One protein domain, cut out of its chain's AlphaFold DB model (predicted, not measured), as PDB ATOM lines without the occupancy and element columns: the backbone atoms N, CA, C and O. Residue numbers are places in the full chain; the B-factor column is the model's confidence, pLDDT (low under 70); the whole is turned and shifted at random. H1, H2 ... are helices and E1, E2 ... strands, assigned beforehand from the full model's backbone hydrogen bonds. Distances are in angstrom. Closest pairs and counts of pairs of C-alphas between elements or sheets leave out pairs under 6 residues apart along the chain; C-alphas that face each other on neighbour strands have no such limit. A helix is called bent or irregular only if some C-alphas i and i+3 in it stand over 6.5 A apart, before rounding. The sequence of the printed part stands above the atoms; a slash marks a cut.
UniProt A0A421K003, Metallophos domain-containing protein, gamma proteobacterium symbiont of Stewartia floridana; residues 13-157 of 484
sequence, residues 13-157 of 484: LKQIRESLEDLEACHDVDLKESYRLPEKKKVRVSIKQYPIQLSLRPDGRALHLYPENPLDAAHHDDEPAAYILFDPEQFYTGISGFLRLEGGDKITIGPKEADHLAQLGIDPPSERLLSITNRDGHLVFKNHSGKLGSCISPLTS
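AT A GLANCE: This is residues 13 to 157 of the 484 residues of the protein "Metallophos domain-containing protein" of gamma proteobacterium symbiont of Stewartia floridana (UniProt A0A421K003). Two sheets of five short strands each lie face to face as a sandwich, both strongly twisted, with the helix H3 at one corner, beside E7 of one sheet and E5 and E6 of the other. Residues 13 to 20 of H1 stick out from this body, and so do residues 70 to 77 of the loop between E4 and E5. The printed part has 145 residues, with three named helices and ten named strands in the order H1 E1 E2 E3 E4 E5 H2 E6 E7 H3 E8 E9 E10; the class is mixed, helices and strands, with under half of the residues in named elements. One sheet, E1 E2 E9 E8 E7, is mixed; the other, E6 E5 E4 E3 E10, is all antiparallel. The whole is compact, with a radius of gyration of the C-alphas of 15.0 A and spans of 41 by 34 by 32 A.

IN THESE COORDINATES: The first sheet holds E1, residues 26 to 29; E2, residues 42 to 45; E9, residues 138 to 143, 16.5 A from first to last C-alpha; E8, residues 130 to 135, 16.1 A; and E7, residues 106 to 109. C-alpha 138, where E9 begins, is at (-41.122, -34.367, -29.111). The second sheet holds E6, residues 99 to 101; E5, residues 83 to 86; E4, residues 62 to 67, 16.6 A long; E3, residues 52 to 55; and E10, residues 151 to 154, which ends with C-alpha 154 at (-29.091, -30.100, -23.046). H3, residues 111 to 120, is 14.0 A long and irregular, with C-alphas 112 and 115 8.4 A apart. H2 is residues 88 to 91. H1, residues 13 to 21, is 12.0 A long and begins with C-alpha 13 at (-55.458, -54.926, -28.416).

HOW THE PARTS SIT: In the first sheet E1 and E7 are the edge strands. E9 and E8, a hairpin, are antiparallel at 160 degrees, with N 133 and O 140 2.8 A apart. E2 and E9 are antiparallel, with N 43 and O 141 at 2.8 A. E1 and E2 are parallel at 35 degrees, with N 29 and O 44 at 2.9 A. E8 and E7 are antiparallel, with N 107 and O 132 at 2.9 A. In the sandwich, two sheets face to face, the parts that face each other are 9.9 A apart centre to centre, and the strands of one sheet stand at 16 degrees to those of the other. The closest C-alphas of E6 and E8 are those of Leu 101 and Asn 134, 6.4 A. In the second sheet E3, E4 and E5 form a meander, each strand the antiparallel neighbour of the one before; N 54 and O 63 are 2.8 A apart, and N 66 and O 84 2.9 A. E6 pairs with E5 through N 85 and O 99, 2.8 A, and E3 with E10 through N 53 and O 153, 2.8 A. Residues 35 to 36 pair antiparallel with residues 151 to 152 of E10. H3 only grazes both sheets; its closest C-alphas to E5 are those of Leu 120 and Phe 86, 5.7 A. H2 only grazes the second sheet, with Pro 88 6.1 A from His 64 of E4 between C-alphas. H1 is on neither sheet. In H1 every O i to N i+4 pair is within hydrogen-bond range; in H3 2 of 6 are, beside 4 of 7 O i to N i+3 pairs, and H2 is too short for an O i to N i+4 pair.

THE WHOLE: The two C-alphas farthest apart are those of Leu 13 and Thr 93, 45.4 A. The printed part has no cut. The links E1 to E2 and E4 to E5 are long. The mean pLDDT of the printed part is 82.5; residues 13 to 25, 73 to 80 and 146 to 148 are under 70.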
ATOM      1  N   LEU A  13     -55.992 -54.835 -29.779       41.91
ATOM      2  CA  LEU A  13     -55.458 -54.926 -28.416       41.91
ATOM      3  C   LEU A  13     -54.099 -54.233 -28.237       41.91
ATOM      4  O   LEU A  13     -53.830 -53.686 -27.174       41.91
ATOM      5  N   LYS A  14     -53.232 -54.236 -29.256       46.91
ATOM      6  CA  LYS A  14     -51.955 -53.505 -29.243       46.91
ATOM      7  C   LYS A  14     -52.181 -52.000 -29.387       46.91
ATOM      8  O   LYS A  14     -51.500 -51.246 -28.706       46.91
ATOM      9  N   GLN A  15     -53.153 -51.583 -30.203       42.47
ATOM     10  CA  GLN A  15     -53.565 -50.178 -30.294       42.47
ATOM     11  C   GLN A  15     -54.136 -49.691 -28.961       42.47
ATOM     12  O   GLN A  15     -53.659 -48.693 -28.447       42.47
ATOM     13  N   ILE A  16     -55.041 -50.450 -28.337       44.75
ATOM     14  CA  ILE A  16     -55.567 -50.132 -27.002       44.75
ATOM     15  C   ILE A  16     -54.450 -50.094 -25.955       44.75
ATOM     16  O   ILE A  16     -54.441 -49.208 -25.113       44.75
ATOM     17  N   ARG A  17     -53.484 -51.018 -25.993       44.16
ATOM     18  CA  ARG A  17     -52.370 -51.038 -25.033       44.16
ATOM     19  C   ARG A  17     -51.397 -49.871 -25.229       44.16
ATOM     20  O   ARG A  17     -50.917 -49.343 -24.238       44.16
ATOM     21  N   GLU A  18     -51.139 -49.455 -26.468       46.97
ATOM     22  CA  GLU A  18     -50.380 -48.234 -26.777       46.97
ATOM     23  C   GLU A  18     -51.156 -46.983 -26.316       46.97
ATOM     24  O   GLU A  18     -50.585 -46.149 -25.621       46.97
ATOM     25  N   SER A  19     -52.471 -46.919 -26.560       42.69
ATOM     26  CA  SER A  19     -53.353 -45.844 -26.076       42.69
ATOM     27  C   SER A  19     -53.519 -45.817 -24.548       42.69
ATOM     28  O   SER A  19     -53.730 -44.757 -23.973       42.69
ATOM     29  N   LEU A  20     -53.410 -46.961 -23.865       43.31
ATOM     30  CA  LEU A  20     -53.401 -47.056 -22.399       43.31
ATOM     31  C   LEU A  20     -52.013 -46.739 -21.817       43.31
ATOM     32  O   LEU A  20     -51.930 -46.142 -20.749       43.31
ATOM     33  N   GLU A  21     -50.916 -47.084 -22.502       48.09
ATOM     34  CA  GLU A  21     -49.582 -46.578 -22.148       48.09
ATOM     35  C   GLU A  21     -49.524 -45.050 -22.295       48.09
ATOM     36  O   GLU A  21     -48.812 -44.398 -21.533       48.09
ATOM     37  N   ASP A  22     -50.271 -44.463 -23.232       47.31
ATOM     38  CA  ASP A  22     -50.434 -43.010 -23.391       47.31
ATOM     39  C   ASP A  22     -51.210 -42.329 -22.256       47.31
ATOM     40  O   ASP A  22     -51.125 -41.110 -22.123       47.31
ATOM     41  N   LEU A  23     -51.896 -43.097 -21.402       43.16
ATOM     42  CA  LEU A  23     -52.567 -42.595 -20.197       43.16
ATOM     43  C   LEU A  23     -51.646 -42.550 -18.964       43.16
ATOM     44  O   LEU A  23     -52.048 -42.017 -17.929       43.16
ATOM     45  N   GLU A  24     -50.415 -43.082 -19.034       55.69
ATOM     46  CA  GLU A  24     -49.414 -42.821 -17.990       55.69
ATOM     47  C   GLU A  24     -49.087 -41.321 -17.981       55.69
ATOM     48  O   GLU A  24     -48.647 -40.780 -18.995       55.69
ATOM     49  N   ALA A  25     -49.256 -40.662 -16.829       60.97
ATOM     50  CA  ALA A  25     -48.936 -39.247 -16.660       60.97
ATOM     51  C   ALA A  25     -47.511 -38.945 -17.163       60.97
ATOM     52  O   ALA A  25     -46.519 -39.417 -16.598       60.97
ATOM     53  N   CYS A  26     -47.425 -38.175 -18.247       72.00
ATOM     54  CA  CYS A  26     -46.173 -37.725 -18.834       72.00
ATOM     55  C   CYS A  26     -45.800 -36.379 -18.213       72.00
ATOM     56  O   CYS A  26     -46.597 -35.443 -18.248       72.00
ATOM     57  N   HIS A  27     -44.616 -36.290 -17.613       80.56
ATOM     58  CA  HIS A  27     -44.141 -35.051 -17.010       80.56
ATOM     59  C   HIS A  27     -43.357 -34.233 -18.037       80.56
ATOM     60  O   HIS A  27     -42.385 -34.730 -18.609       80.56
ATOM     61  N   ASP A  28     -43.781 -32.993 -18.263       83.31
ATOM     62  CA  ASP A  28     -43.074 -32.042 -19.115       83.31
ATOM     63  C   ASP A  28     -41.889 -31.419 -18.386       83.31
ATOM     64  O   ASP A  28     -42.022 -30.946 -17.256       83.31
ATOM     65  N   VAL A  29     -40.736 -31.408 -19.052       84.31
ATOM     66  CA  VAL A  29     -39.507 -30.802 -18.541       84.31
ATOM     67  C   VAL A  29     -38.951 -29.818 -19.564       84.31
ATOM     68  O   VAL A  29     -38.617 -30.182 -20.697       84.31
ATOM     69  N   ASP A  30     -38.795 -28.574 -19.116       81.81
ATOM     70  CA  ASP A  30     -38.004 -27.546 -19.785       81.81
ATOM     71  C   ASP A  30     -36.519 -27.780 -19.457       81.81
ATOM     72  O   ASP A  30     -36.043 -27.512 -18.349       81.81
ATOM     73  N   LEU A  31     -35.806 -28.403 -20.394       83.44
ATOM     74  CA  LEU A  31     -34.469 -28.938 -20.168       83.44
ATOM     75  C   LEU A  31     -33.407 -27.826 -20.268       83.44
ATOM     76  O   LEU A  31     -32.818 -27.623 -21.326       83.44
ATOM     77  N   LYS A  32     -33.148 -27.121 -19.158       83.25
ATOM     78  CA  LYS A  32     -32.115 -26.060 -19.055       83.25
ATOM     79  C   LYS A  32     -30.780 -26.540 -18.493       83.25
ATOM     80  O   LYS A  32     -29.732 -25.977 -18.797       83.25
ATOM     81  N   GLU A  33     -30.823 -27.591 -17.688       87.50
ATOM     82  CA  GLU A  33     -29.676 -28.196 -17.017       87.50
ATOM     83  C   GLU A  33     -29.801 -29.723 -17.018       87.50
ATOM     84  O   GLU A  33     -30.737 -30.289 -17.587       87.50
ATOM     85  N   SER A  34     -28.843 -30.414 -16.403       90.31
ATOM     86  CA  SER A  34     -28.902 -31.867 -16.273       90.31
ATOM     87  C   SER A  34     -30.126 -32.313 -15.472       90.31
ATOM     88  O   SER A  34     -30.277 -31.976 -14.302       90.31
ATOM     89  N   TYR A  35     -30.960 -33.156 -16.078       90.88
ATOM     90  CA  TYR A  35     -32.161 -33.712 -15.470       90.88
ATOM     91  C   TYR A  35     -32.007 -35.221 -15.257       90.88
ATOM     92  O   TYR A  35     -31.756 -35.987 -16.192       90.88
ATOM     93  N   ARG A  36     -32.165 -35.671 -14.007       90.44
ATOM     94  CA  ARG A  36     -32.154 -37.097 -13.660       90.44
ATOM     95  C   ARG A  36     -33.526 -37.700 -13.928       90.44
ATOM     96  O   ARG A  36     -34.513 -37.249 -13.354       90.44
ATOM     97  N   LEU A  37     -33.580 -38.753 -14.741       90.19
ATOM     98  CA  LEU A  37     -34.850 -39.381 -15.077       90.19
ATOM     99  C   LEU A  37     -35.447 -40.117 -13.858       90.19
ATOM    100  O   LEU A  37     -34.785 -40.991 -13.286       90.19
ATOM    101  N   PRO A  38     -36.691 -39.800 -13.457       87.06
ATOM    102  CA  PRO A  38     -37.376 -40.465 -12.354       87.06
ATOM    103  C   PRO A  38     -37.679 -41.935 -12.666       87.06
ATOM    104  O   PRO A  38     -37.938 -42.304 -13.812       87.06
ATOM    105  N   GLU A  39     -37.688 -42.782 -11.635       83.50
ATOM    106  CA  GLU A  39     -37.986 -44.212 -11.769       83.50
ATOM    107  C   GLU A  39     -39.374 -44.434 -12.395       83.50
ATOM    108  O   GLU A  39     -40.377 -43.902 -11.915       83.50
ATOM    109  N   LYS A  40     -39.421 -45.237 -13.470       77.50
ATOM    110  CA  LYS A  40     -40.638 -45.717 -14.157       77.50
ATOM    111  C   LYS A  40     -41.600 -44.639 -14.671       77.50
ATOM    112  O   LYS A  40     -42.673 -44.984 -15.163       77.50
ATOM    113  N   LYS A  41     -41.226 -43.360 -14.633       83.62
ATOM    114  CA  LYS A  41     -42.033 -42.246 -15.147       83.62
ATOM    115  C   LYS A  41     -41.584 -41.833 -16.548       83.62
ATOM    116  O   LYS A  41     -40.406 -41.931 -16.896       83.62
ATOM    117  N   LYS A  42     -42.547 -41.371 -17.346       89.00
ATOM    118  CA  LYS A  42     -42.301 -40.766 -18.657       89.00
ATOM    119  C   LYS A  42     -41.991 -39.282 -18.488       89.00
ATOM    120  O   LYS A  42     -42.693 -38.582 -17.761       89.00
ATOM    121  N   VAL A  43     -40.958 -38.831 -19.183       90.94
ATOM    122  CA  VAL A  43     -40.520 -37.437 -19.221       90.94
ATOM    123  C   VAL A  43     -40.526 -36.985 -20.669       90.94
ATOM    124  O   VAL A  43     -39.801 -37.559 -21.480       90.94
ATOM    125  N   ARG A  44     -41.334 -35.978 -20.996       91.31
ATOM    126  CA  ARG A  44     -41.316 -35.324 -22.306       91.31
ATOM    127  C   ARG A  44     -40.444 -34.081 -22.213       91.31
ATOM    128  O   ARG A  44     -40.648 -33.242 -21.340       91.31
ATOM    129  N   VAL A  45     -39.471 -33.975 -23.111       87.69
ATOM    130  CA  VAL A  45     -38.661 -32.765 -23.245       87.69
ATOM    131  C   VAL A  45     -39.430 -31.771 -24.107       87.69
ATOM    132  O   VAL A  45     -39.890 -32.113 -25.197       87.69
ATOM    133  N   SER A  46     -39.600 -30.550 -23.601       81.50
ATOM    134  CA  SER A  46     -40.379 -29.511 -24.288       81.50
ATOM    135  C   SER A  46     -39.621 -28.842 -25.440       81.50
ATOM    136  O   SER A  46     -40.251 -28.265 -26.321       81.50
ATOM    137  N   ILE A  47     -38.287 -28.929 -25.452       75.81
ATOM    138  CA  ILE A  47     -37.440 -28.341 -26.495       75.81
ATOM    139  C   ILE A  47     -37.430 -29.256 -27.726       75.81
ATOM    140  O   ILE A  47     -37.065 -30.429 -27.632       75.81
ATOM    141  N   LYS A  48     -37.824 -28.700 -28.873       77.94
ATOM    142  CA  LYS A  48     -37.807 -29.360 -30.185       77.94
ATOM    143  C   LYS A  48     -36.490 -29.101 -30.905       77.94
ATOM    144  O   LYS A  48     -35.852 -28.079 -30.666       77.94
ATOM    145  N   GLN A  49     -36.124 -30.019 -31.797       78.94
ATOM    146  CA  GLN A  49     -34.973 -29.903 -32.698       78.94
ATOM    147  C   GLN A  49     -33.681 -29.479 -31.979       78.94
ATOM    148  O   GLN A  49     -32.919 -28.646 -32.466       78.94
ATOM    149  N   TYR A  50     -33.426 -30.051 -30.800       86.31
ATOM    150  CA  TYR A  50     -32.287 -29.659 -29.976       86.31
ATOM    151  C   TYR A  50     -31.450 -30.865 -29.556       86.31
ATOM    152  O   TYR A  50     -32.017 -31.892 -29.172       86.31
ATOM    153  N   PRO A  51     -30.111 -30.767 -29.600       91.94
ATOM    154  CA  PRO A  51     -29.262 -31.889 -29.254       91.94
ATOM    155  C   PRO A  51     -29.197 -32.135 -27.741       91.94
ATOM    156  O   PRO A  51     -29.048 -31.218 -26.925       91.94
ATOM    157  N   ILE A  52     -29.281 -33.411 -27.363       94.12
ATOM    158  CA  ILE A  52     -29.350 -33.876 -25.973       94.12
ATOM    159  C   ILE A  52     -28.246 -34.903 -25.720       94.12
ATOM    160  O   ILE A  52     -28.054 -35.842 -26.490       94.12
ATOM    161  N   GLN A  53     -27.553 -34.770 -24.592       95.25
ATOM    162  CA  GLN A  53     -26.676 -35.811 -24.067       95.25
ATOM    163  C   GLN A  53     -27.446 -36.728 -23.119       95.25
ATOM    164  O   GLN A  53     -28.089 -36.272 -22.173       95.25
ATOM    165  N   LEU A  54     -27.310 -38.033 -23.328       94.12
ATOM    166  CA  LEU A  54     -27.774 -39.090 -22.442       94.12
ATOM    167  C   LEU A  54     -26.569 -39.646 -21.694       94.12
ATOM    168  O   LEU A  54     -25.634 -40.140 -22.309       94.12
ATOM    169  N   SER A  55     -26.583 -39.573 -20.369       92.12
ATOM    170  CA  SER A  55     -25.556 -40.194 -19.527       92.12
ATOM    171  C   SER A  55     -26.128 -41.482 -18.952       92.12
ATOM    172  O   SER A  55     -26.985 -41.441 -18.059       92.12
ATOM    173  N   LEU A  56     -25.700 -42.613 -19.510       87.94
ATOM    174  CA  LEU A  56     -26.164 -43.938 -19.116       87.94
ATOM    175  C   LEU A  56     -25.564 -44.334 -17.763       87.94
ATOM    176  O   LEU A  56     -24.422 -44.007 -17.448       87.94
ATOM    177  N   ARG A  57     -26.334 -45.049 -16.946       81.50
ATOM    178  CA  ARG A  57     -25.863 -45.672 -15.702       81.50
ATOM    179  C   ARG A  57     -25.900 -47.199 -15.841       81.50
ATOM    180  O   ARG A  57     -26.765 -47.688 -16.565       81.50
ATOM    181  N   PRO A  58     -25.014 -47.939 -15.144       70.31
ATOM    182  CA  PRO A  58     -24.035 -47.464 -14.154       70.31
ATOM    183  C   PRO A  58     -22.750 -46.854 -14.745       70.31
ATOM    184  O   PRO A  58     -22.153 -46.007 -14.081       70.31
ATOM    185  N   ASP A  59     -22.399 -47.191 -15.987       73.56
ATOM    186  CA  ASP A  59     -21.067 -46.959 -16.584       73.56
ATOM    187  C   ASP A  59     -20.709 -45.487 -16.839       73.56
ATOM    188  O   ASP A  59     -19.553 -45.153 -17.073       73.56
ATOM    189  N   GLY A  60     -21.691 -44.584 -16.816       78.38
ATOM    190  CA  GLY A  60     -21.479 -43.159 -17.078       78.38
ATOM    191  C   GLY A  60     -21.280 -42.816 -18.555       78.38
ATOM    192  O   GLY A  60     -21.080 -41.643 -18.866       78.38
ATOM    193  N   ARG A  61     -21.362 -43.803 -19.462       89.00
ATOM    194  CA  ARG A  61     -21.184 -43.608 -20.906       89.00
ATOM    195  C   ARG A  61     -22.148 -42.554 -21.442       89.00
ATOM    196  O   ARG A  61     -23.353 -42.606 -21.174       89.00
ATOM    197  N   ALA A  62     -21.610 -41.613 -22.207       93.88
ATOM    198  CA  ALA A  62     -22.389 -40.580 -22.865       93.88
ATOM    199  C   ALA A  62     -22.841 -41.060 -24.247       93.88
ATOM    200  O   ALA A  62     -22.033 -41.537 -25.032       93.88
ATOM    201  N   LEU A  63     -24.121 -40.887 -24.560       95.75
ATOM    202  CA  LEU A  63     -24.637 -40.928 -25.924       95.75
ATOM    203  C   LEU A  63     -25.175 -39.557 -26.291       95.75
ATOM    204  O   LEU A  63     -25.710 -38.844 -25.440       95.75
ATOM    205  N   HIS A  64     -25.054 -39.190 -27.555       96.19
ATOM    206  CA  HIS A  64     -25.565 -37.935 -28.083       96.19
ATOM    207  C   HIS A  64     -26.739 -38.215 -29.008       96.19
ATOM    208  O   HIS A  64     -26.685 -39.117 -29.838       96.19
ATOM    209  N   LEU A  65     -27.809 -37.450 -28.823       95.12
ATOM    210  CA  LEU A  65     -29.008 -37.475 -29.642       95.12
ATOM    211  C   LEU A  65     -29.101 -36.124 -30.350       95.12
ATOM    212  O   LEU A  65     -29.350 -35.115 -29.691       95.12
ATOM    213  N   TYR A  66     -28.854 -36.093 -31.657       93.94
ATOM    214  CA  TYR A  66     -28.880 -34.872 -32.470       93.94
ATOM    215  C   TYR A  66     -30.058 -34.897 -33.443       93.94
ATOM    216  O   TYR A  66     -30.332 -35.962 -33.994       93.94
ATOM    217  N   PRO A  67     -30.721 -33.755 -33.690       91.19
ATOM    218  CA  PRO A  67     -31.610 -33.612 -34.837       91.19
ATOM    219  C   PRO A  67     -30.838 -33.884 -36.131       91.19
ATOM    220  O   PRO A  67     -29.715 -33.401 -36.304       91.19
ATOM    221  N   GLU A  68     -31.428 -34.659 -37.028       90.00
ATOM    222  CA  GLU A  68     -30.885 -34.937 -38.351       90.00
ATOM    223  C   GLU A  68     -31.412 -33.900 -39.341       90.00
ATOM    224  O   GLU A  68     -32.392 -34.123 -40.047       90.00
ATOM    225  N   ASN A  69     -30.765 -32.739 -39.341       84.19
ATOM    226  CA  ASN A  69     -31.129 -31.630 -40.212       84.19
ATOM    227  C   ASN A  69     -30.191 -31.586 -41.432       84.19
ATOM    228  O   ASN A  69     -28.969 -31.666 -41.244       84.19
ATOM    229  N   PRO A  70     -30.729 -31.412 -42.653       81.12
ATOM    230  CA  PRO A  70     -29.940 -31.042 -43.825       81.12
ATOM    231  C   PRO A  70     -29.130 -29.759 -43.585       81.12
ATOM    232  O   PRO A  70     -29.545 -28.883 -42.824       81.12
ATOM    233  N   LEU A  71     -27.972 -29.625 -44.233       83.69
ATOM    234  CA  LEU A  71     -27.114 -28.441 -44.107       83.69
ATOM    235  C   LEU A  71     -27.744 -27.176 -44.695       83.69
ATOM    236  O   LEU A  71     -27.434 -26.078 -44.244       83.69
ATOM    237  N   ASP A  72     -28.619 -27.316 -45.686       71.12
ATOM    238  CA  ASP A  72     -29.356 -26.217 -46.313       71.12
ATOM    239  C   ASP A  72     -30.661 -25.861 -45.582       71.12
ATOM    240  O   ASP A  72     -31.269 -24.840 -45.895       71.12
ATOM    241  N   ALA A  73     -31.065 -26.634 -44.566       60.75
ATOM    242  CA  ALA A  73     -32.335 -26.476 -43.853       60.75
ATOM    243  C   ALA A  73     -32.380 -25.275 -42.890       60.75
ATOM    244  O   ALA A  73     -33.119 -25.292 -41.902       60.75
ATOM    245  N   ALA A  74     -31.620 -24.212 -43.162       48.72
ATOM    246  CA  ALA A  74     -31.867 -22.928 -42.535       48.72
ATOM    247  C   ALA A  74     -33.330 -22.535 -42.831       48.72
ATOM    248  O   ALA A  74     -33.638 -22.076 -43.924       48.72
ATOM    249  N   HIS A  75     -34.212 -22.718 -41.839       44.66
ATOM    250  CA  HIS A  75     -35.598 -22.225 -41.778       44.66
ATOM    251  C   HIS A  75     -36.755 -23.130 -42.250       44.66
ATOM    252  O   HIS A  75     -37.791 -22.597 -42.644       44.66
ATOM    253  N   HIS A  76     -36.676 -24.459 -42.129       45.16
ATOM    254  CA  HIS A  76     -37.903 -25.270 -42.203       45.16
ATOM    255  C   HIS A  76     -38.557 -25.436 -40.818       45.16
ATOM    256  O   HIS A  76     -38.105 -26.220 -39.987       45.16
ATOM    257  N   ASP A  77     -39.640 -24.682 -40.591       49.06
ATOM    258  CA  ASP A  77     -40.537 -24.757 -39.418       49.06
ATOM    259  C   ASP A  77     -41.434 -26.020 -39.408       49.06
ATOM    260  O   ASP A  77     -42.260 -26.194 -38.509       49.06
ATOM    261  N   ASP A  78     -41.280 -26.921 -40.380       51.53
ATOM    262  CA  ASP A  78     -42.119 -28.110 -40.515       51.53
ATOM    263  C   ASP A  78     -41.543 -29.305 -39.725       51.53
ATOM    264  O   ASP A  78     -40.422 -29.765 -39.944       51.53
ATOM    265  N   GLU A  79     -42.317 -29.825 -38.768       54.69
ATOM    266  CA  GLU A  79     -42.033 -31.074 -38.045       54.69
ATOM    267  C   GLU A  79     -42.328 -32.330 -38.889       54.69
ATOM    268  O   GLU A  79     -43.199 -32.271 -39.757       54.69
ATOM    269  N   PRO A  80     -41.737 -33.510 -38.587       57.47
ATOM    270  CA  PRO A  80     -40.862 -33.835 -37.459       57.47
ATOM    271  C   PRO A  80     -39.409 -34.122 -37.870       57.47
ATOM    272  O   PRO A  80     -39.140 -34.972 -38.717       57.47
ATOM    273  N   ALA A  81     -38.457 -33.493 -37.175       77.62
ATOM    274  CA  ALA A  81     -37.045 -33.833 -37.306       77.62
ATOM    275  C   ALA A  81     -36.796 -35.257 -36.781       77.62
ATOM    276  O   ALA A  81     -37.130 -35.590 -35.633       77.62
ATOM    277  N   ALA A  82     -36.202 -36.104 -37.620       89.81
ATOM    278  CA  ALA A  82     -35.592 -37.336 -37.148       89.81
ATOM    279  C   ALA A  82     -34.437 -36.989 -36.199       89.81
ATOM    280  O   ALA A  82     -33.825 -35.926 -36.302       89.81
ATOM    281  N   TYR A  83     -34.138 -37.882 -35.261       93.50
ATOM    282  CA  TYR A  83     -32.937 -37.766 -34.438       93.50
ATOM    283  C   TYR A  83     -32.005 -38.937 -34.707       93.50
ATOM    284  O   TYR A  83     -32.458 -40.071 -34.851       93.50
ATOM    285  N   ILE A  84     -30.704 -38.680 -34.681       95.25
ATOM    286  CA  ILE A  84     -29.679 -39.719 -34.665       95.25
ATOM    287  C   ILE A  84     -29.083 -39.837 -33.265       95.25
ATOM    288  O   ILE A  84     -28.677 -38.852 -32.651       95.25
ATOM    289  N   LEU A  85     -29.057 -41.063 -32.751       96.81
ATOM    290  CA  LEU A  85     -28.418 -41.448 -31.500       96.81
ATOM    291  C   LEU A  85     -27.080 -42.113 -31.816       96.81
ATOM    292  O   LEU A  85     -27.057 -43.115 -32.528       96.81
ATOM    293  N   PHE A  86     -25.987 -41.603 -31.262       96.38
ATOM    294  CA  PHE A  86     -24.643 -42.138 -31.490       96.38
ATOM    295  C   PHE A  86     -23.746 -41.984 -30.257       96.38
ATOM    296  O   PHE A  86     -24.065 -41.251 -29.316       96.38
ATOM    297  N   ASP A  87     -22.613 -42.685 -30.266       95.19
ATOM    298  CA  ASP A  87     -21.541 -42.489 -29.293       95.19
ATOM    299  C   ASP A  87     -20.596 -41.367 -29.773       95.19
ATOM    300  O   ASP A  87     -19.918 -41.537 -30.791       95.19
ATOM    301  N   PRO A  88     -20.522 -40.219 -29.076       94.44
ATOM    302  CA  PRO A  88     -19.705 -39.086 -29.498       94.44
ATOM    303  C   PRO A  88     -18.190 -39.322 -29.416       94.44
ATOM    304  O   PRO A  88     -17.444 -38.531 -29.989       94.44
ATOM    305  N   GLU A  89     -17.713 -40.349 -28.708       92.50
ATOM    306  CA  GLU A  89     -16.284 -40.694 -28.681       92.50
ATOM    307  C   GLU A  89     -15.856 -41.413 -29.967       92.50
ATOM    308  O   GLU A  89     -14.726 -41.244 -30.426       92.50
ATOM    309  N   GLN A  90     -16.777 -42.161 -30.582       92.38
ATOM    310  CA  GLN A  90     -16.530 -42.934 -31.804       92.38
ATOM    311  C   GLN A  90     -16.948 -42.174 -33.070       92.38
ATOM    312  O   GLN A  90     -16.265 -42.237 -34.088       92.38
ATOM    313  N   PHE A  91     -18.045 -41.412 -33.008       94.44
ATOM    314  CA  PHE A  91     -18.679 -40.809 -34.186       94.44
ATOM    315  C   PHE A  91     -17.823 -39.799 -34.949       94.44
ATOM    316  O   PHE A  91     -17.952 -39.676 -36.163       94.44
ATOM    317  N   TYR A  92     -16.930 -39.098 -34.250       93.25
ATOM    318  CA  TYR A  92     -16.067 -38.071 -34.841       93.25
ATOM    319  C   TYR A  92     -14.618 -38.528 -35.049       93.25
ATOM    320  O   TYR A  92     -13.772 -37.699 -35.369       93.25
ATOM    321  N   THR A  93     -14.303 -39.797 -34.778       92.50
ATOM    322  CA  THR A  93     -12.921 -40.313 -34.794       92.50
ATOM    323  C   THR A  93     -12.734 -41.506 -35.725       92.50
ATOM    324  O   THR A  93     -11.601 -41.854 -36.045       92.50
ATOM    325  N   GLY A  94     -13.822 -42.133 -36.175       94.00
ATOM    326  CA  GLY A  94     -13.783 -43.266 -37.088       94.00
ATOM    327  C   GLY A  94     -15.159 -43.593 -37.654       94.00
ATOM    328  O   GLY A  94     -16.179 -43.049 -37.225       94.00
ATOM    329  N   ILE A  95     -15.190 -44.503 -38.630       96.12
ATOM    330  CA  ILE A  95     -16.454 -45.007 -39.172       96.12
ATOM    331  C   ILE A  95     -17.210 -45.728 -38.057       96.12
ATOM    332  O   ILE A  95     -16.728 -46.710 -37.489       96.12
ATOM    333  N   SER A  96     -18.409 -45.243 -37.750       95.62
ATOM    334  CA  SER A  96     -19.227 -45.759 -36.653       95.62
ATOM    335  C   SER A  96     -20.707 -45.805 -37.020       95.62
ATOM    336  O   SER A  96     -21.147 -45.214 -38.009       95.62
ATOM    337  N   GLY A  97     -21.477 -46.559 -36.239       95.62
ATOM    338  CA  GLY A  97     -22.918 -46.650 -36.402       95.62
ATOM    339  C   GLY A  97     -23.665 -45.604 -35.587       95.62
ATOM    340  O   GLY A  97     -23.148 -45.000 -34.649       95.62
ATOM    341  N   PHE A  98     -24.931 -45.444 -35.935       96.38
ATOM    342  CA  PHE A  98     -25.895 -44.636 -35.205       96.38
ATOM    343  C   PHE A  98     -27.270 -45.293 -35.318       96.38
ATOM    344  O   PHE A  98     -27.500 -46.139 -36.182       96.38
ATOM    345  N   LEU A  99     -28.193 -44.915 -34.439       95.88
ATOM    346  CA  LEU A  99     -29.595 -45.311 -34.531       95.88
ATOM    347  C   LEU A  99     -30.433 -44.088 -34.889       95.88
ATOM    348  O   LEU A  99     -30.367 -43.079 -34.191       95.88
ATOM    349  N   ARG A 100     -31.239 -44.191 -35.945       94.69
ATOM    350  CA  ARG A 100     -32.216 -43.165 -36.312       94.69
ATOM    351  C   ARG A 100     -33.519 -43.365 -35.537       94.69
ATOM    352  O   ARG A 100     -33.930 -44.496 -35.281       94.69
ATOM    353  N   LEU A 101     -34.133 -42.257 -35.146       93.62
ATOM    354  CA  LEU A 101     -35.398 -42.187 -34.430       93.62
ATOM    355  C   LEU A 101     -36.341 -41.234 -35.181       93.62
ATOM    356  O   LEU A 101     -36.333 -40.021 -34.937       93.62
ATOM    357  N   GLU A 102     -37.139 -41.780 -36.095       91.50
ATOM    358  CA  GLU A 102     -38.136 -41.035 -36.872       91.50
ATOM    359  C   GLU A 102     -39.399 -40.744 -36.043       91.50
ATOM    360  O   GLU A 102     -39.568 -41.241 -34.925       91.50
ATOM    361  N   GLY A 103     -40.309 -39.922 -36.577       88.94
ATOM    362  CA  GLY A 103     -41.603 -39.655 -35.947       88.94
ATOM    363  C   GLY A 103     -42.394 -40.946 -35.696       88.94
ATOM    364  O   GLY A 103     -42.732 -41.684 -36.618       88.94
ATOM    365  N   GLY A 104     -42.689 -41.232 -34.427       88.56
ATOM    366  CA  GLY A 104     -43.382 -42.440 -33.974       88.56
ATOM    367  C   GLY A 104     -42.463 -43.589 -33.544       88.56
ATOM    368  O   GLY A 104     -42.954 -44.564 -32.959       88.56
ATOM    369  N   ASP A 105     -41.152 -43.487 -33.771       92.69
ATOM    370  CA  ASP A 105     -40.205 -44.539 -33.416       92.69
ATOM    371  C   ASP A 105     -39.901 -44.600 -31.919       92.69
ATOM    372  O   ASP A 105     -40.064 -43.645 -31.149       92.69
ATOM    373  N   LYS A 106     -39.400 -45.767 -31.498       94.56
ATOM    374  CA  LYS A 106     -38.934 -46.020 -30.138       94.56
ATOM    375  C   LYS A 106     -37.643 -46.826 -30.133       94.56
ATOM    376  O   LYS A 106     -37.635 -47.993 -30.517       94.56
ATOM    377  N   ILE A 107     -36.595 -46.252 -29.553       94.94
ATOM    378  CA  ILE A 107     -35.352 -46.954 -29.229       94.94
ATOM    379  C   ILE A 107     -35.405 -47.395 -27.767       94.94
ATOM    380  O   ILE A 107     -35.860 -46.666 -26.884       94.94
ATOM    381  N   THR A 108     -34.957 -48.617 -27.492       94.38
ATOM    382  CA  THR A 108     -34.785 -49.136 -26.132       94.38
ATOM    383  C   THR A 108     -33.338 -49.563 -25.935       94.38
ATOM    384  O   THR A 108     -32.780 -50.258 -26.773       94.38
ATOM    385  N   ILE A 109     -32.751 -49.149 -24.816       92.12
ATOM    386  CA  ILE A 109     -31.452 -49.611 -24.341       92.12
ATOM    387  C   ILE A 109     -31.727 -50.714 -23.322       92.12
ATOM    388  O   ILE A 109     -32.175 -50.445 -22.202       92.12
ATOM    389  N   GLY A 110     -31.539 -51.961 -23.744       91.50
ATOM    390  CA  GLY A 110     -31.859 -53.149 -22.968       91.50
ATOM    391  C   GLY A 110     -31.234 -54.422 -23.550       91.50
ATOM    392  O   GLY A 110     -30.647 -54.392 -24.632       91.50
ATOM    393  N   PRO A 111     -31.372 -55.562 -22.848       90.25
ATOM    394  CA  PRO A 111     -30.744 -56.828 -23.236       90.25
ATOM    395  C   PRO A 111     -31.249 -57.387 -24.570       90.25
ATOM    396  O   PRO A 111     -30.566 -58.184 -25.208       90.25
ATOM    397  N   LYS A 112     -32.464 -57.015 -24.999       92.44
ATOM    398  CA  LYS A 112     -33.099 -57.570 -26.205       92.44
ATOM    399  C   LYS A 112     -32.681 -56.846 -27.482       92.44
ATOM    400  O   LYS A 112     -32.974 -57.323 -28.573       92.44
ATOM    401  N   GLU A 113     -31.996 -55.717 -27.352       92.75
ATOM    402  CA  GLU A 113     -31.627 -54.824 -28.446       92.75
ATOM    403  C   GLU A 113     -30.140 -54.950 -28.826       92.75
ATOM    404  O   GLU A 113     -29.565 -54.023 -29.393       92.75
ATOM    405  N   ALA A 114     -29.518 -56.103 -28.549       89.25
ATOM    406  CA  ALA A 114     -28.082 -56.343 -28.724       89.25
ATOM    407  C   ALA A 114     -27.541 -55.931 -30.107       89.25
ATOM    408  O   ALA A 114     -26.529 -55.242 -30.189       89.25
ATOM    409  N   ASP A 115     -28.232 -56.274 -31.201       88.00
ATOM    410  CA  ASP A 115     -27.775 -55.920 -32.553       88.00
ATOM    411  C   ASP A 115     -27.854 -54.415 -32.864       88.00
ATOM    412  O   ASP A 115     -27.080 -53.940 -33.697       88.00
ATOM    413  N   HIS A 116     -28.774 -53.673 -32.235       89.50
ATOM    414  CA  HIS A 116     -28.865 -52.212 -32.349       89.50
ATOM    415  C   HIS A 116     -27.820 -51.533 -31.464       89.50
ATOM    416  O   HIS A 116     -27.130 -50.628 -31.916       89.50
ATOM    417  N   LEU A 117     -27.659 -52.005 -30.226       91.62
ATOM    418  CA  LEU A 117     -26.670 -51.475 -29.288       91.62
ATOM    419  C   LEU A 117     -25.238 -51.689 -29.780       91.62
ATOM    420  O   LEU A 117     -24.417 -50.784 -29.654       91.62
ATOM    421  N   ALA A 118     -24.972 -52.803 -30.461       91.88
ATOM    422  CA  ALA A 118     -23.696 -53.032 -31.123       91.88
ATOM    423  C   ALA A 118     -23.354 -51.931 -32.146       91.88
ATOM    424  O   ALA A 118     -22.183 -51.609 -32.301       91.88
ATOM    425  N   GLN A 119     -24.335 -51.309 -32.816       91.94
ATOM    426  CA  GLN A 119     -24.071 -50.192 -33.745       91.94
ATOM    427  C   GLN A 119     -23.547 -48.948 -33.030       91.94
ATOM    428  O   GLN A 119     -22.779 -48.191 -33.611       91.94
ATOM    429  N   LEU A 120     -23.928 -48.776 -31.766       92.81
ATOM    430  CA  LEU A 120     -23.436 -47.725 -30.878       92.81
ATOM    431  C   LEU A 120     -22.152 -48.141 -30.139       92.81
ATOM    432  O   LEU A 120     -21.702 -47.435 -29.242       92.81
ATOM    433  N   GLY A 121     -21.610 -49.327 -30.439       89.69
ATOM    434  CA  GLY A 121     -20.493 -49.920 -29.708       89.69
ATOM    435  C   GLY A 121     -20.821 -50.231 -28.245       89.69
ATOM    436  O   GLY A 121     -19.920 -50.175 -27.410       89.69
ATOM    437  N   ILE A 122     -22.093 -50.473 -27.913       89.19
ATOM    438  CA  ILE A 122     -22.574 -50.746 -26.554       89.19
ATOM    439  C   ILE A 122     -22.844 -52.238 -26.383       89.19
ATOM    440  O   ILE A 122     -23.614 -52.829 -27.147       89.19
ATOM    441  N   ASP A 123     -22.273 -52.819 -25.329       89.31
ATOM    442  CA  ASP A 123     -22.635 -54.159 -24.886       89.31
ATOM    443  C   ASP A 123     -24.053 -54.162 -24.291       89.31
ATOM    444  O   ASP A 123     -24.424 -53.243 -23.550       89.31
ATOM    445  N   PRO A 124     -24.880 -55.173 -24.603       89.56
ATOM    446  CA  PRO A 124     -26.248 -55.225 -24.115       89.56
ATOM    447  C   PRO A 124     -26.270 -55.305 -22.578       89.56
ATOM    448  O   PRO A 124     -25.684 -56.230 -22.008       89.56
ATOM    449  N   PRO A 125     -26.957 -54.378 -21.885       88.38
ATOM    450  CA  PRO A 125     -27.024 -54.382 -20.428       88.38
ATOM    451  C   PRO A 125     -27.840 -55.574 -19.913       88.38
ATOM    452  O   PRO A 125     -28.705 -56.100 -20.615       88.38
ATOM    453  N   SER A 126     -27.627 -55.964 -18.653       88.06
ATOM    454  CA  SER A 126     -28.359 -57.073 -18.014       88.06
ATOM    455  C   SER A 126     -29.855 -56.799 -17.839       88.06
ATOM    456  O   SER A 126     -30.661 -57.726 -17.773       88.06
ATOM    457  N   GLU A 127     -30.238 -55.525 -17.758       87.56
ATOM    458  CA  GLU A 127     -31.618 -55.080 -17.608       87.56
ATOM    459  C   GLU A 127     -31.949 -53.937 -18.567       87.56
ATOM    460  O   GLU A 127     -31.080 -53.327 -19.190       87.56
ATOM    461  N   ARG A 128     -33.242 -53.642 -18.709       89.31
ATOM    462  CA  ARG A 128     -33.688 -52.499 -19.501       89.31
ATOM    463  C   ARG A 128     -33.350 -51.212 -18.753       89.31
ATOM    464  O   ARG A 128     -33.863 -50.998 -17.661       89.31
ATOM    465  N   LEU A 129     -32.559 -50.342 -19.373       88.69
ATOM    466  CA  LEU A 129     -32.111 -49.086 -18.767       88.69
ATOM    467  C   LEU A 129     -33.040 -47.928 -19.129       88.69
ATOM    468  O   LEU A 129     -33.592 -47.254 -18.265       88.69
ATOM    469  N   LEU A 130     -33.242 -47.698 -20.427       91.12
ATOM    470  CA  LEU A 130     -33.891 -46.494 -20.943       91.12
ATOM    471  C   LEU A 130     -34.684 -46.819 -22.207       91.12
ATOM    472  O   LEU A 130     -34.300 -47.683 -22.991       91.12
ATOM    473  N   SER A 131     -35.782 -46.106 -22.437       94.06
ATOM    474  CA  SER A 131     -36.360 -45.997 -23.778       94.06
ATOM    475  C   SER A 131     -36.586 -44.548 -24.167       94.06
ATOM    476  O   SER A 131     -36.998 -43.752 -23.324       94.06
ATOM    477  N   ILE A 132     -36.369 -44.260 -25.445       95.25
ATOM    478  CA  ILE A 132     -36.536 -42.957 -26.081       95.25
ATOM    479  C   ILE A 132     -37.603 -43.127 -27.155       95.25
ATOM    480  O   ILE A 132     -37.545 -44.079 -27.933       95.25
ATOM    481  N   THR A 133     -38.587 -42.243 -27.189       94.88
ATOM    482  CA  THR A 133     -39.645 -42.228 -28.200       94.88
ATOM    483  C   THR A 133     -39.708 -40.845 -28.818       94.88
ATOM    484  O   THR A 133     -39.765 -39.867 -28.079       94.88
ATOM    485  N   ASN A 134     -39.712 -40.761 -30.145       92.06
ATOM    486  CA  ASN A 134     -39.952 -39.510 -30.854       92.06
ATOM    487  C   ASN A 134     -41.450 -39.425 -31.164       92.06
ATOM    488  O   ASN A 134     -41.975 -40.227 -31.930       92.06
ATOM    489  N   ARG A 135     -42.163 -38.509 -30.508       87.31
ATOM    490  CA  ARG A 135     -43.575 -38.214 -30.775       87.31
ATOM    491  C   ARG A 135     -43.642 -36.954 -31.617       87.31
ATOM    492  O   ARG A 135     -43.789 -35.868 -31.063       87.31
ATOM    493  N   ASP A 136     -43.456 -37.125 -32.919       78.50
ATOM    494  CA  ASP A 136     -43.556 -36.052 -33.909       78.50
ATOM    495  C   ASP A 136     -42.693 -34.830 -33.538       78.50
ATOM    496  O   ASP A 136     -43.186 -33.722 -33.399       78.50
ATOM    497  N   GLY A 137     -41.398 -35.051 -33.291       79.69
ATOM    498  CA  GLY A 137     -40.433 -34.018 -32.890       79.69
ATOM    499  C   GLY A 137     -40.247 -33.883 -31.373       79.69
ATOM    500  O   GLY A 137     -39.202 -33.404 -30.921       79.69
ATOM    501  N   HIS A 138     -41.202 -34.373 -30.572       85.44
ATOM    502  CA  HIS A 138     -41.122 -34.367 -29.111       85.44
ATOM    503  C   HIS A 138     -40.494 -35.644 -28.552       85.44
ATOM    504  O   HIS A 138     -41.080 -36.730 -28.593       85.44
ATOM    505  N   LEU A 139     -39.328 -35.509 -27.927       92.00
ATOM    506  CA  LEU A 139     -38.637 -36.636 -27.315       92.00
ATOM    507  C   LEU A 139     -39.228 -36.988 -25.947       92.00
ATOM    508  O   LEU A 139     -39.297 -36.160 -25.035       92.00
ATOM    509  N   VAL A 140     -39.616 -38.252 -25.793       94.00
ATOM    510  CA  VAL A 140     -40.116 -38.831 -24.546       94.00
ATOM    511  C   VAL A 140     -39.148 -39.895 -24.048       94.00
ATOM    512  O   VAL A 140     -38.895 -40.896 -24.717       94.00
ATOM    513  N   PHE A 141     -38.654 -39.710 -22.831       94.00
ATOM    514  CA  PHE A 141     -37.749 -40.616 -22.142       94.00
ATOM    515  C   PHE A 141     -38.504 -41.391 -21.065       94.00
ATOM    516  O   PHE A 141     -39.316 -40.831 -20.331       94.00
ATOM    517  N   LYS A 142     -38.225 -42.688 -20.932       92.50
ATOM    518  CA  LYS A 142     -38.713 -43.511 -19.815       92.50
ATOM    519  C   LYS A 142     -37.554 -44.290 -19.221       92.50
ATOM    520  O   LYS A 142     -36.985 -45.146 -19.901       92.50
ATOM    521  N   ASN A 143     -37.226 -43.990 -17.968       89.94
ATOM    522  CA  ASN A 143     -36.261 -44.765 -17.204       89.94
ATOM    523  C   ASN A 143     -36.894 -46.092 -16.766       89.94
ATOM    524  O   ASN A 143     -37.999 -46.107 -16.217       89.94
ATOM    525  N   HIS A 144     -36.194 -47.194 -17.022       87.75
ATOM    526  CA  HIS A 144     -36.614 -48.543 -16.638       87.75
ATOM    527  C   HIS A 144     -35.747 -49.127 -15.519       87.75
ATOM    528  O   HIS A 144     -36.209 -50.056 -14.859       87.75
ATOM    529  N   SER A 145     -34.557 -48.568 -15.271       77.69
ATOM    530  CA  SER A 145     -33.712 -48.969 -14.145       77.69
ATOM    531  C   SER A 145     -34.258 -48.430 -12.814       77.69
ATOM    532  O   SER A 145     -35.032 -47.465 -12.779       77.69
ATOM    533  N   GLY A 146     -33.870 -49.072 -11.704       68.38
ATOM    534  CA  GLY A 146     -34.228 -48.661 -10.337       68.38
ATOM    535  C   GLY A 146     -33.569 -47.341  -9.890       68.38
ATOM    536  O   GLY A 146     -33.283 -46.464 -10.698       68.38
ATOM    537  N   LYS A 147     -33.284 -47.188  -8.585       62.28
ATOM    538  CA  LYS A 147     -32.810 -45.938  -7.926       62.28
ATOM    539  C   LYS A 147     -31.628 -45.188  -8.600       62.28
ATOM    540  O   LYS A 147     -31.399 -44.021  -8.285       62.28
ATOM    541  N   LEU A 148     -30.886 -45.811  -9.519       64.00
ATOM    542  CA  LEU A 148     -29.795 -45.222 -10.308       64.00
ATOM    543  C   LEU A 148     -30.262 -44.894 -11.742       64.00
ATOM    544  O   LEU A 148     -29.907 -45.581 -12.697       64.00
ATOM    545  N   GLY A 149     -31.068 -43.840 -11.890       73.25
ATOM    546  CA  GLY A 149     -31.569 -43.404 -13.198       73.25
ATOM    547  C   GLY A 149     -30.513 -42.710 -14.065       73.25
ATOM    548  O   GLY A 149     -29.685 -41.945 -13.557       73.25
ATOM    549  N   SER A 150     -30.571 -42.953 -15.377       86.31
ATOM    550  CA  SER A 150     -29.822 -42.193 -16.388       86.31
ATOM    551  C   SER A 150     -30.192 -40.705 -16.353       86.31
ATOM    552  O   SER A 150     -31.307 -40.330 -15.977       86.31
ATOM    553  N   CYS A 151     -29.264 -39.845 -16.768       91.25
ATOM    554  CA  CYS A 151     -29.499 -38.403 -16.859       91.25
ATOM    555  C   CYS A 151     -29.608 -37.964 -18.317       91.25
ATOM    556  O   CYS A 151     -28.902 -38.487 -19.178       91.25
ATOM    557  N   ILE A 152     -30.444 -36.964 -18.573       93.25
ATOM    558  CA  ILE A 152     -30.480 -36.228 -19.838       93.25
ATOM    559  C   ILE A 152     -29.956 -34.815 -19.596       93.25
ATOM    560  O   ILE A 152     -30.097 -34.275 -18.501       93.25
ATOM    561  N   SER A 153     -29.271 -34.218 -20.560       92.69
ATOM    562  CA  SER A 153     -28.726 -32.863 -20.426       92.69
ATOM    563  C   SER A 153     -28.751 -32.150 -21.771       92.69
ATOM    564  O   SER A 153     -28.413 -32.776 -22.778       92.69
ATOM    565  N   PRO A 154     -29.120 -30.862 -21.810       91.75
ATOM    566  CA  PRO A 154     -29.091 -30.100 -23.046       91.75
ATOM    567  C   PRO A 154     -27.634 -29.821 -23.427       91.75
ATOM    568  O   PRO A 154     -26.797 -29.522 -22.568       91.75
ATOM    569  N   LEU A 155     -27.305 -29.903 -24.714       89.25
ATOM    570  CA  LEU A 155     -26.005 -29.452 -25.205       89.25
ATOM    571  C   LEU A 155     -26.075 -27.952 -25.512       89.25
ATOM    572  O   LEU A 155     -26.492 -27.566 -26.590       89.25
ATOM    573  N   THR A 156     -25.671 -27.108 -24.556       83.69
ATOM    574  CA  THR A 156     -25.991 -25.664 -24.568       83.69
ATOM    575  C   THR A 156     -24.988 -24.747 -25.261       83.69
ATOM    576  O   THR A 156     -25.332 -23.621 -25.614       83.69
ATOM    577  N   SER A 157     -23.736 -25.165 -25.460       83.44
ATOM    578  CA  SER A 157     -22.759 -24.302 -26.132       83.44
ATOM    579  C   SER A 157     -22.964 -24.328 -27.646       83.44
ATOM    580  O   SER A 157     -23.102 -25.403 -28.222       83.44
TER     581      SER A 157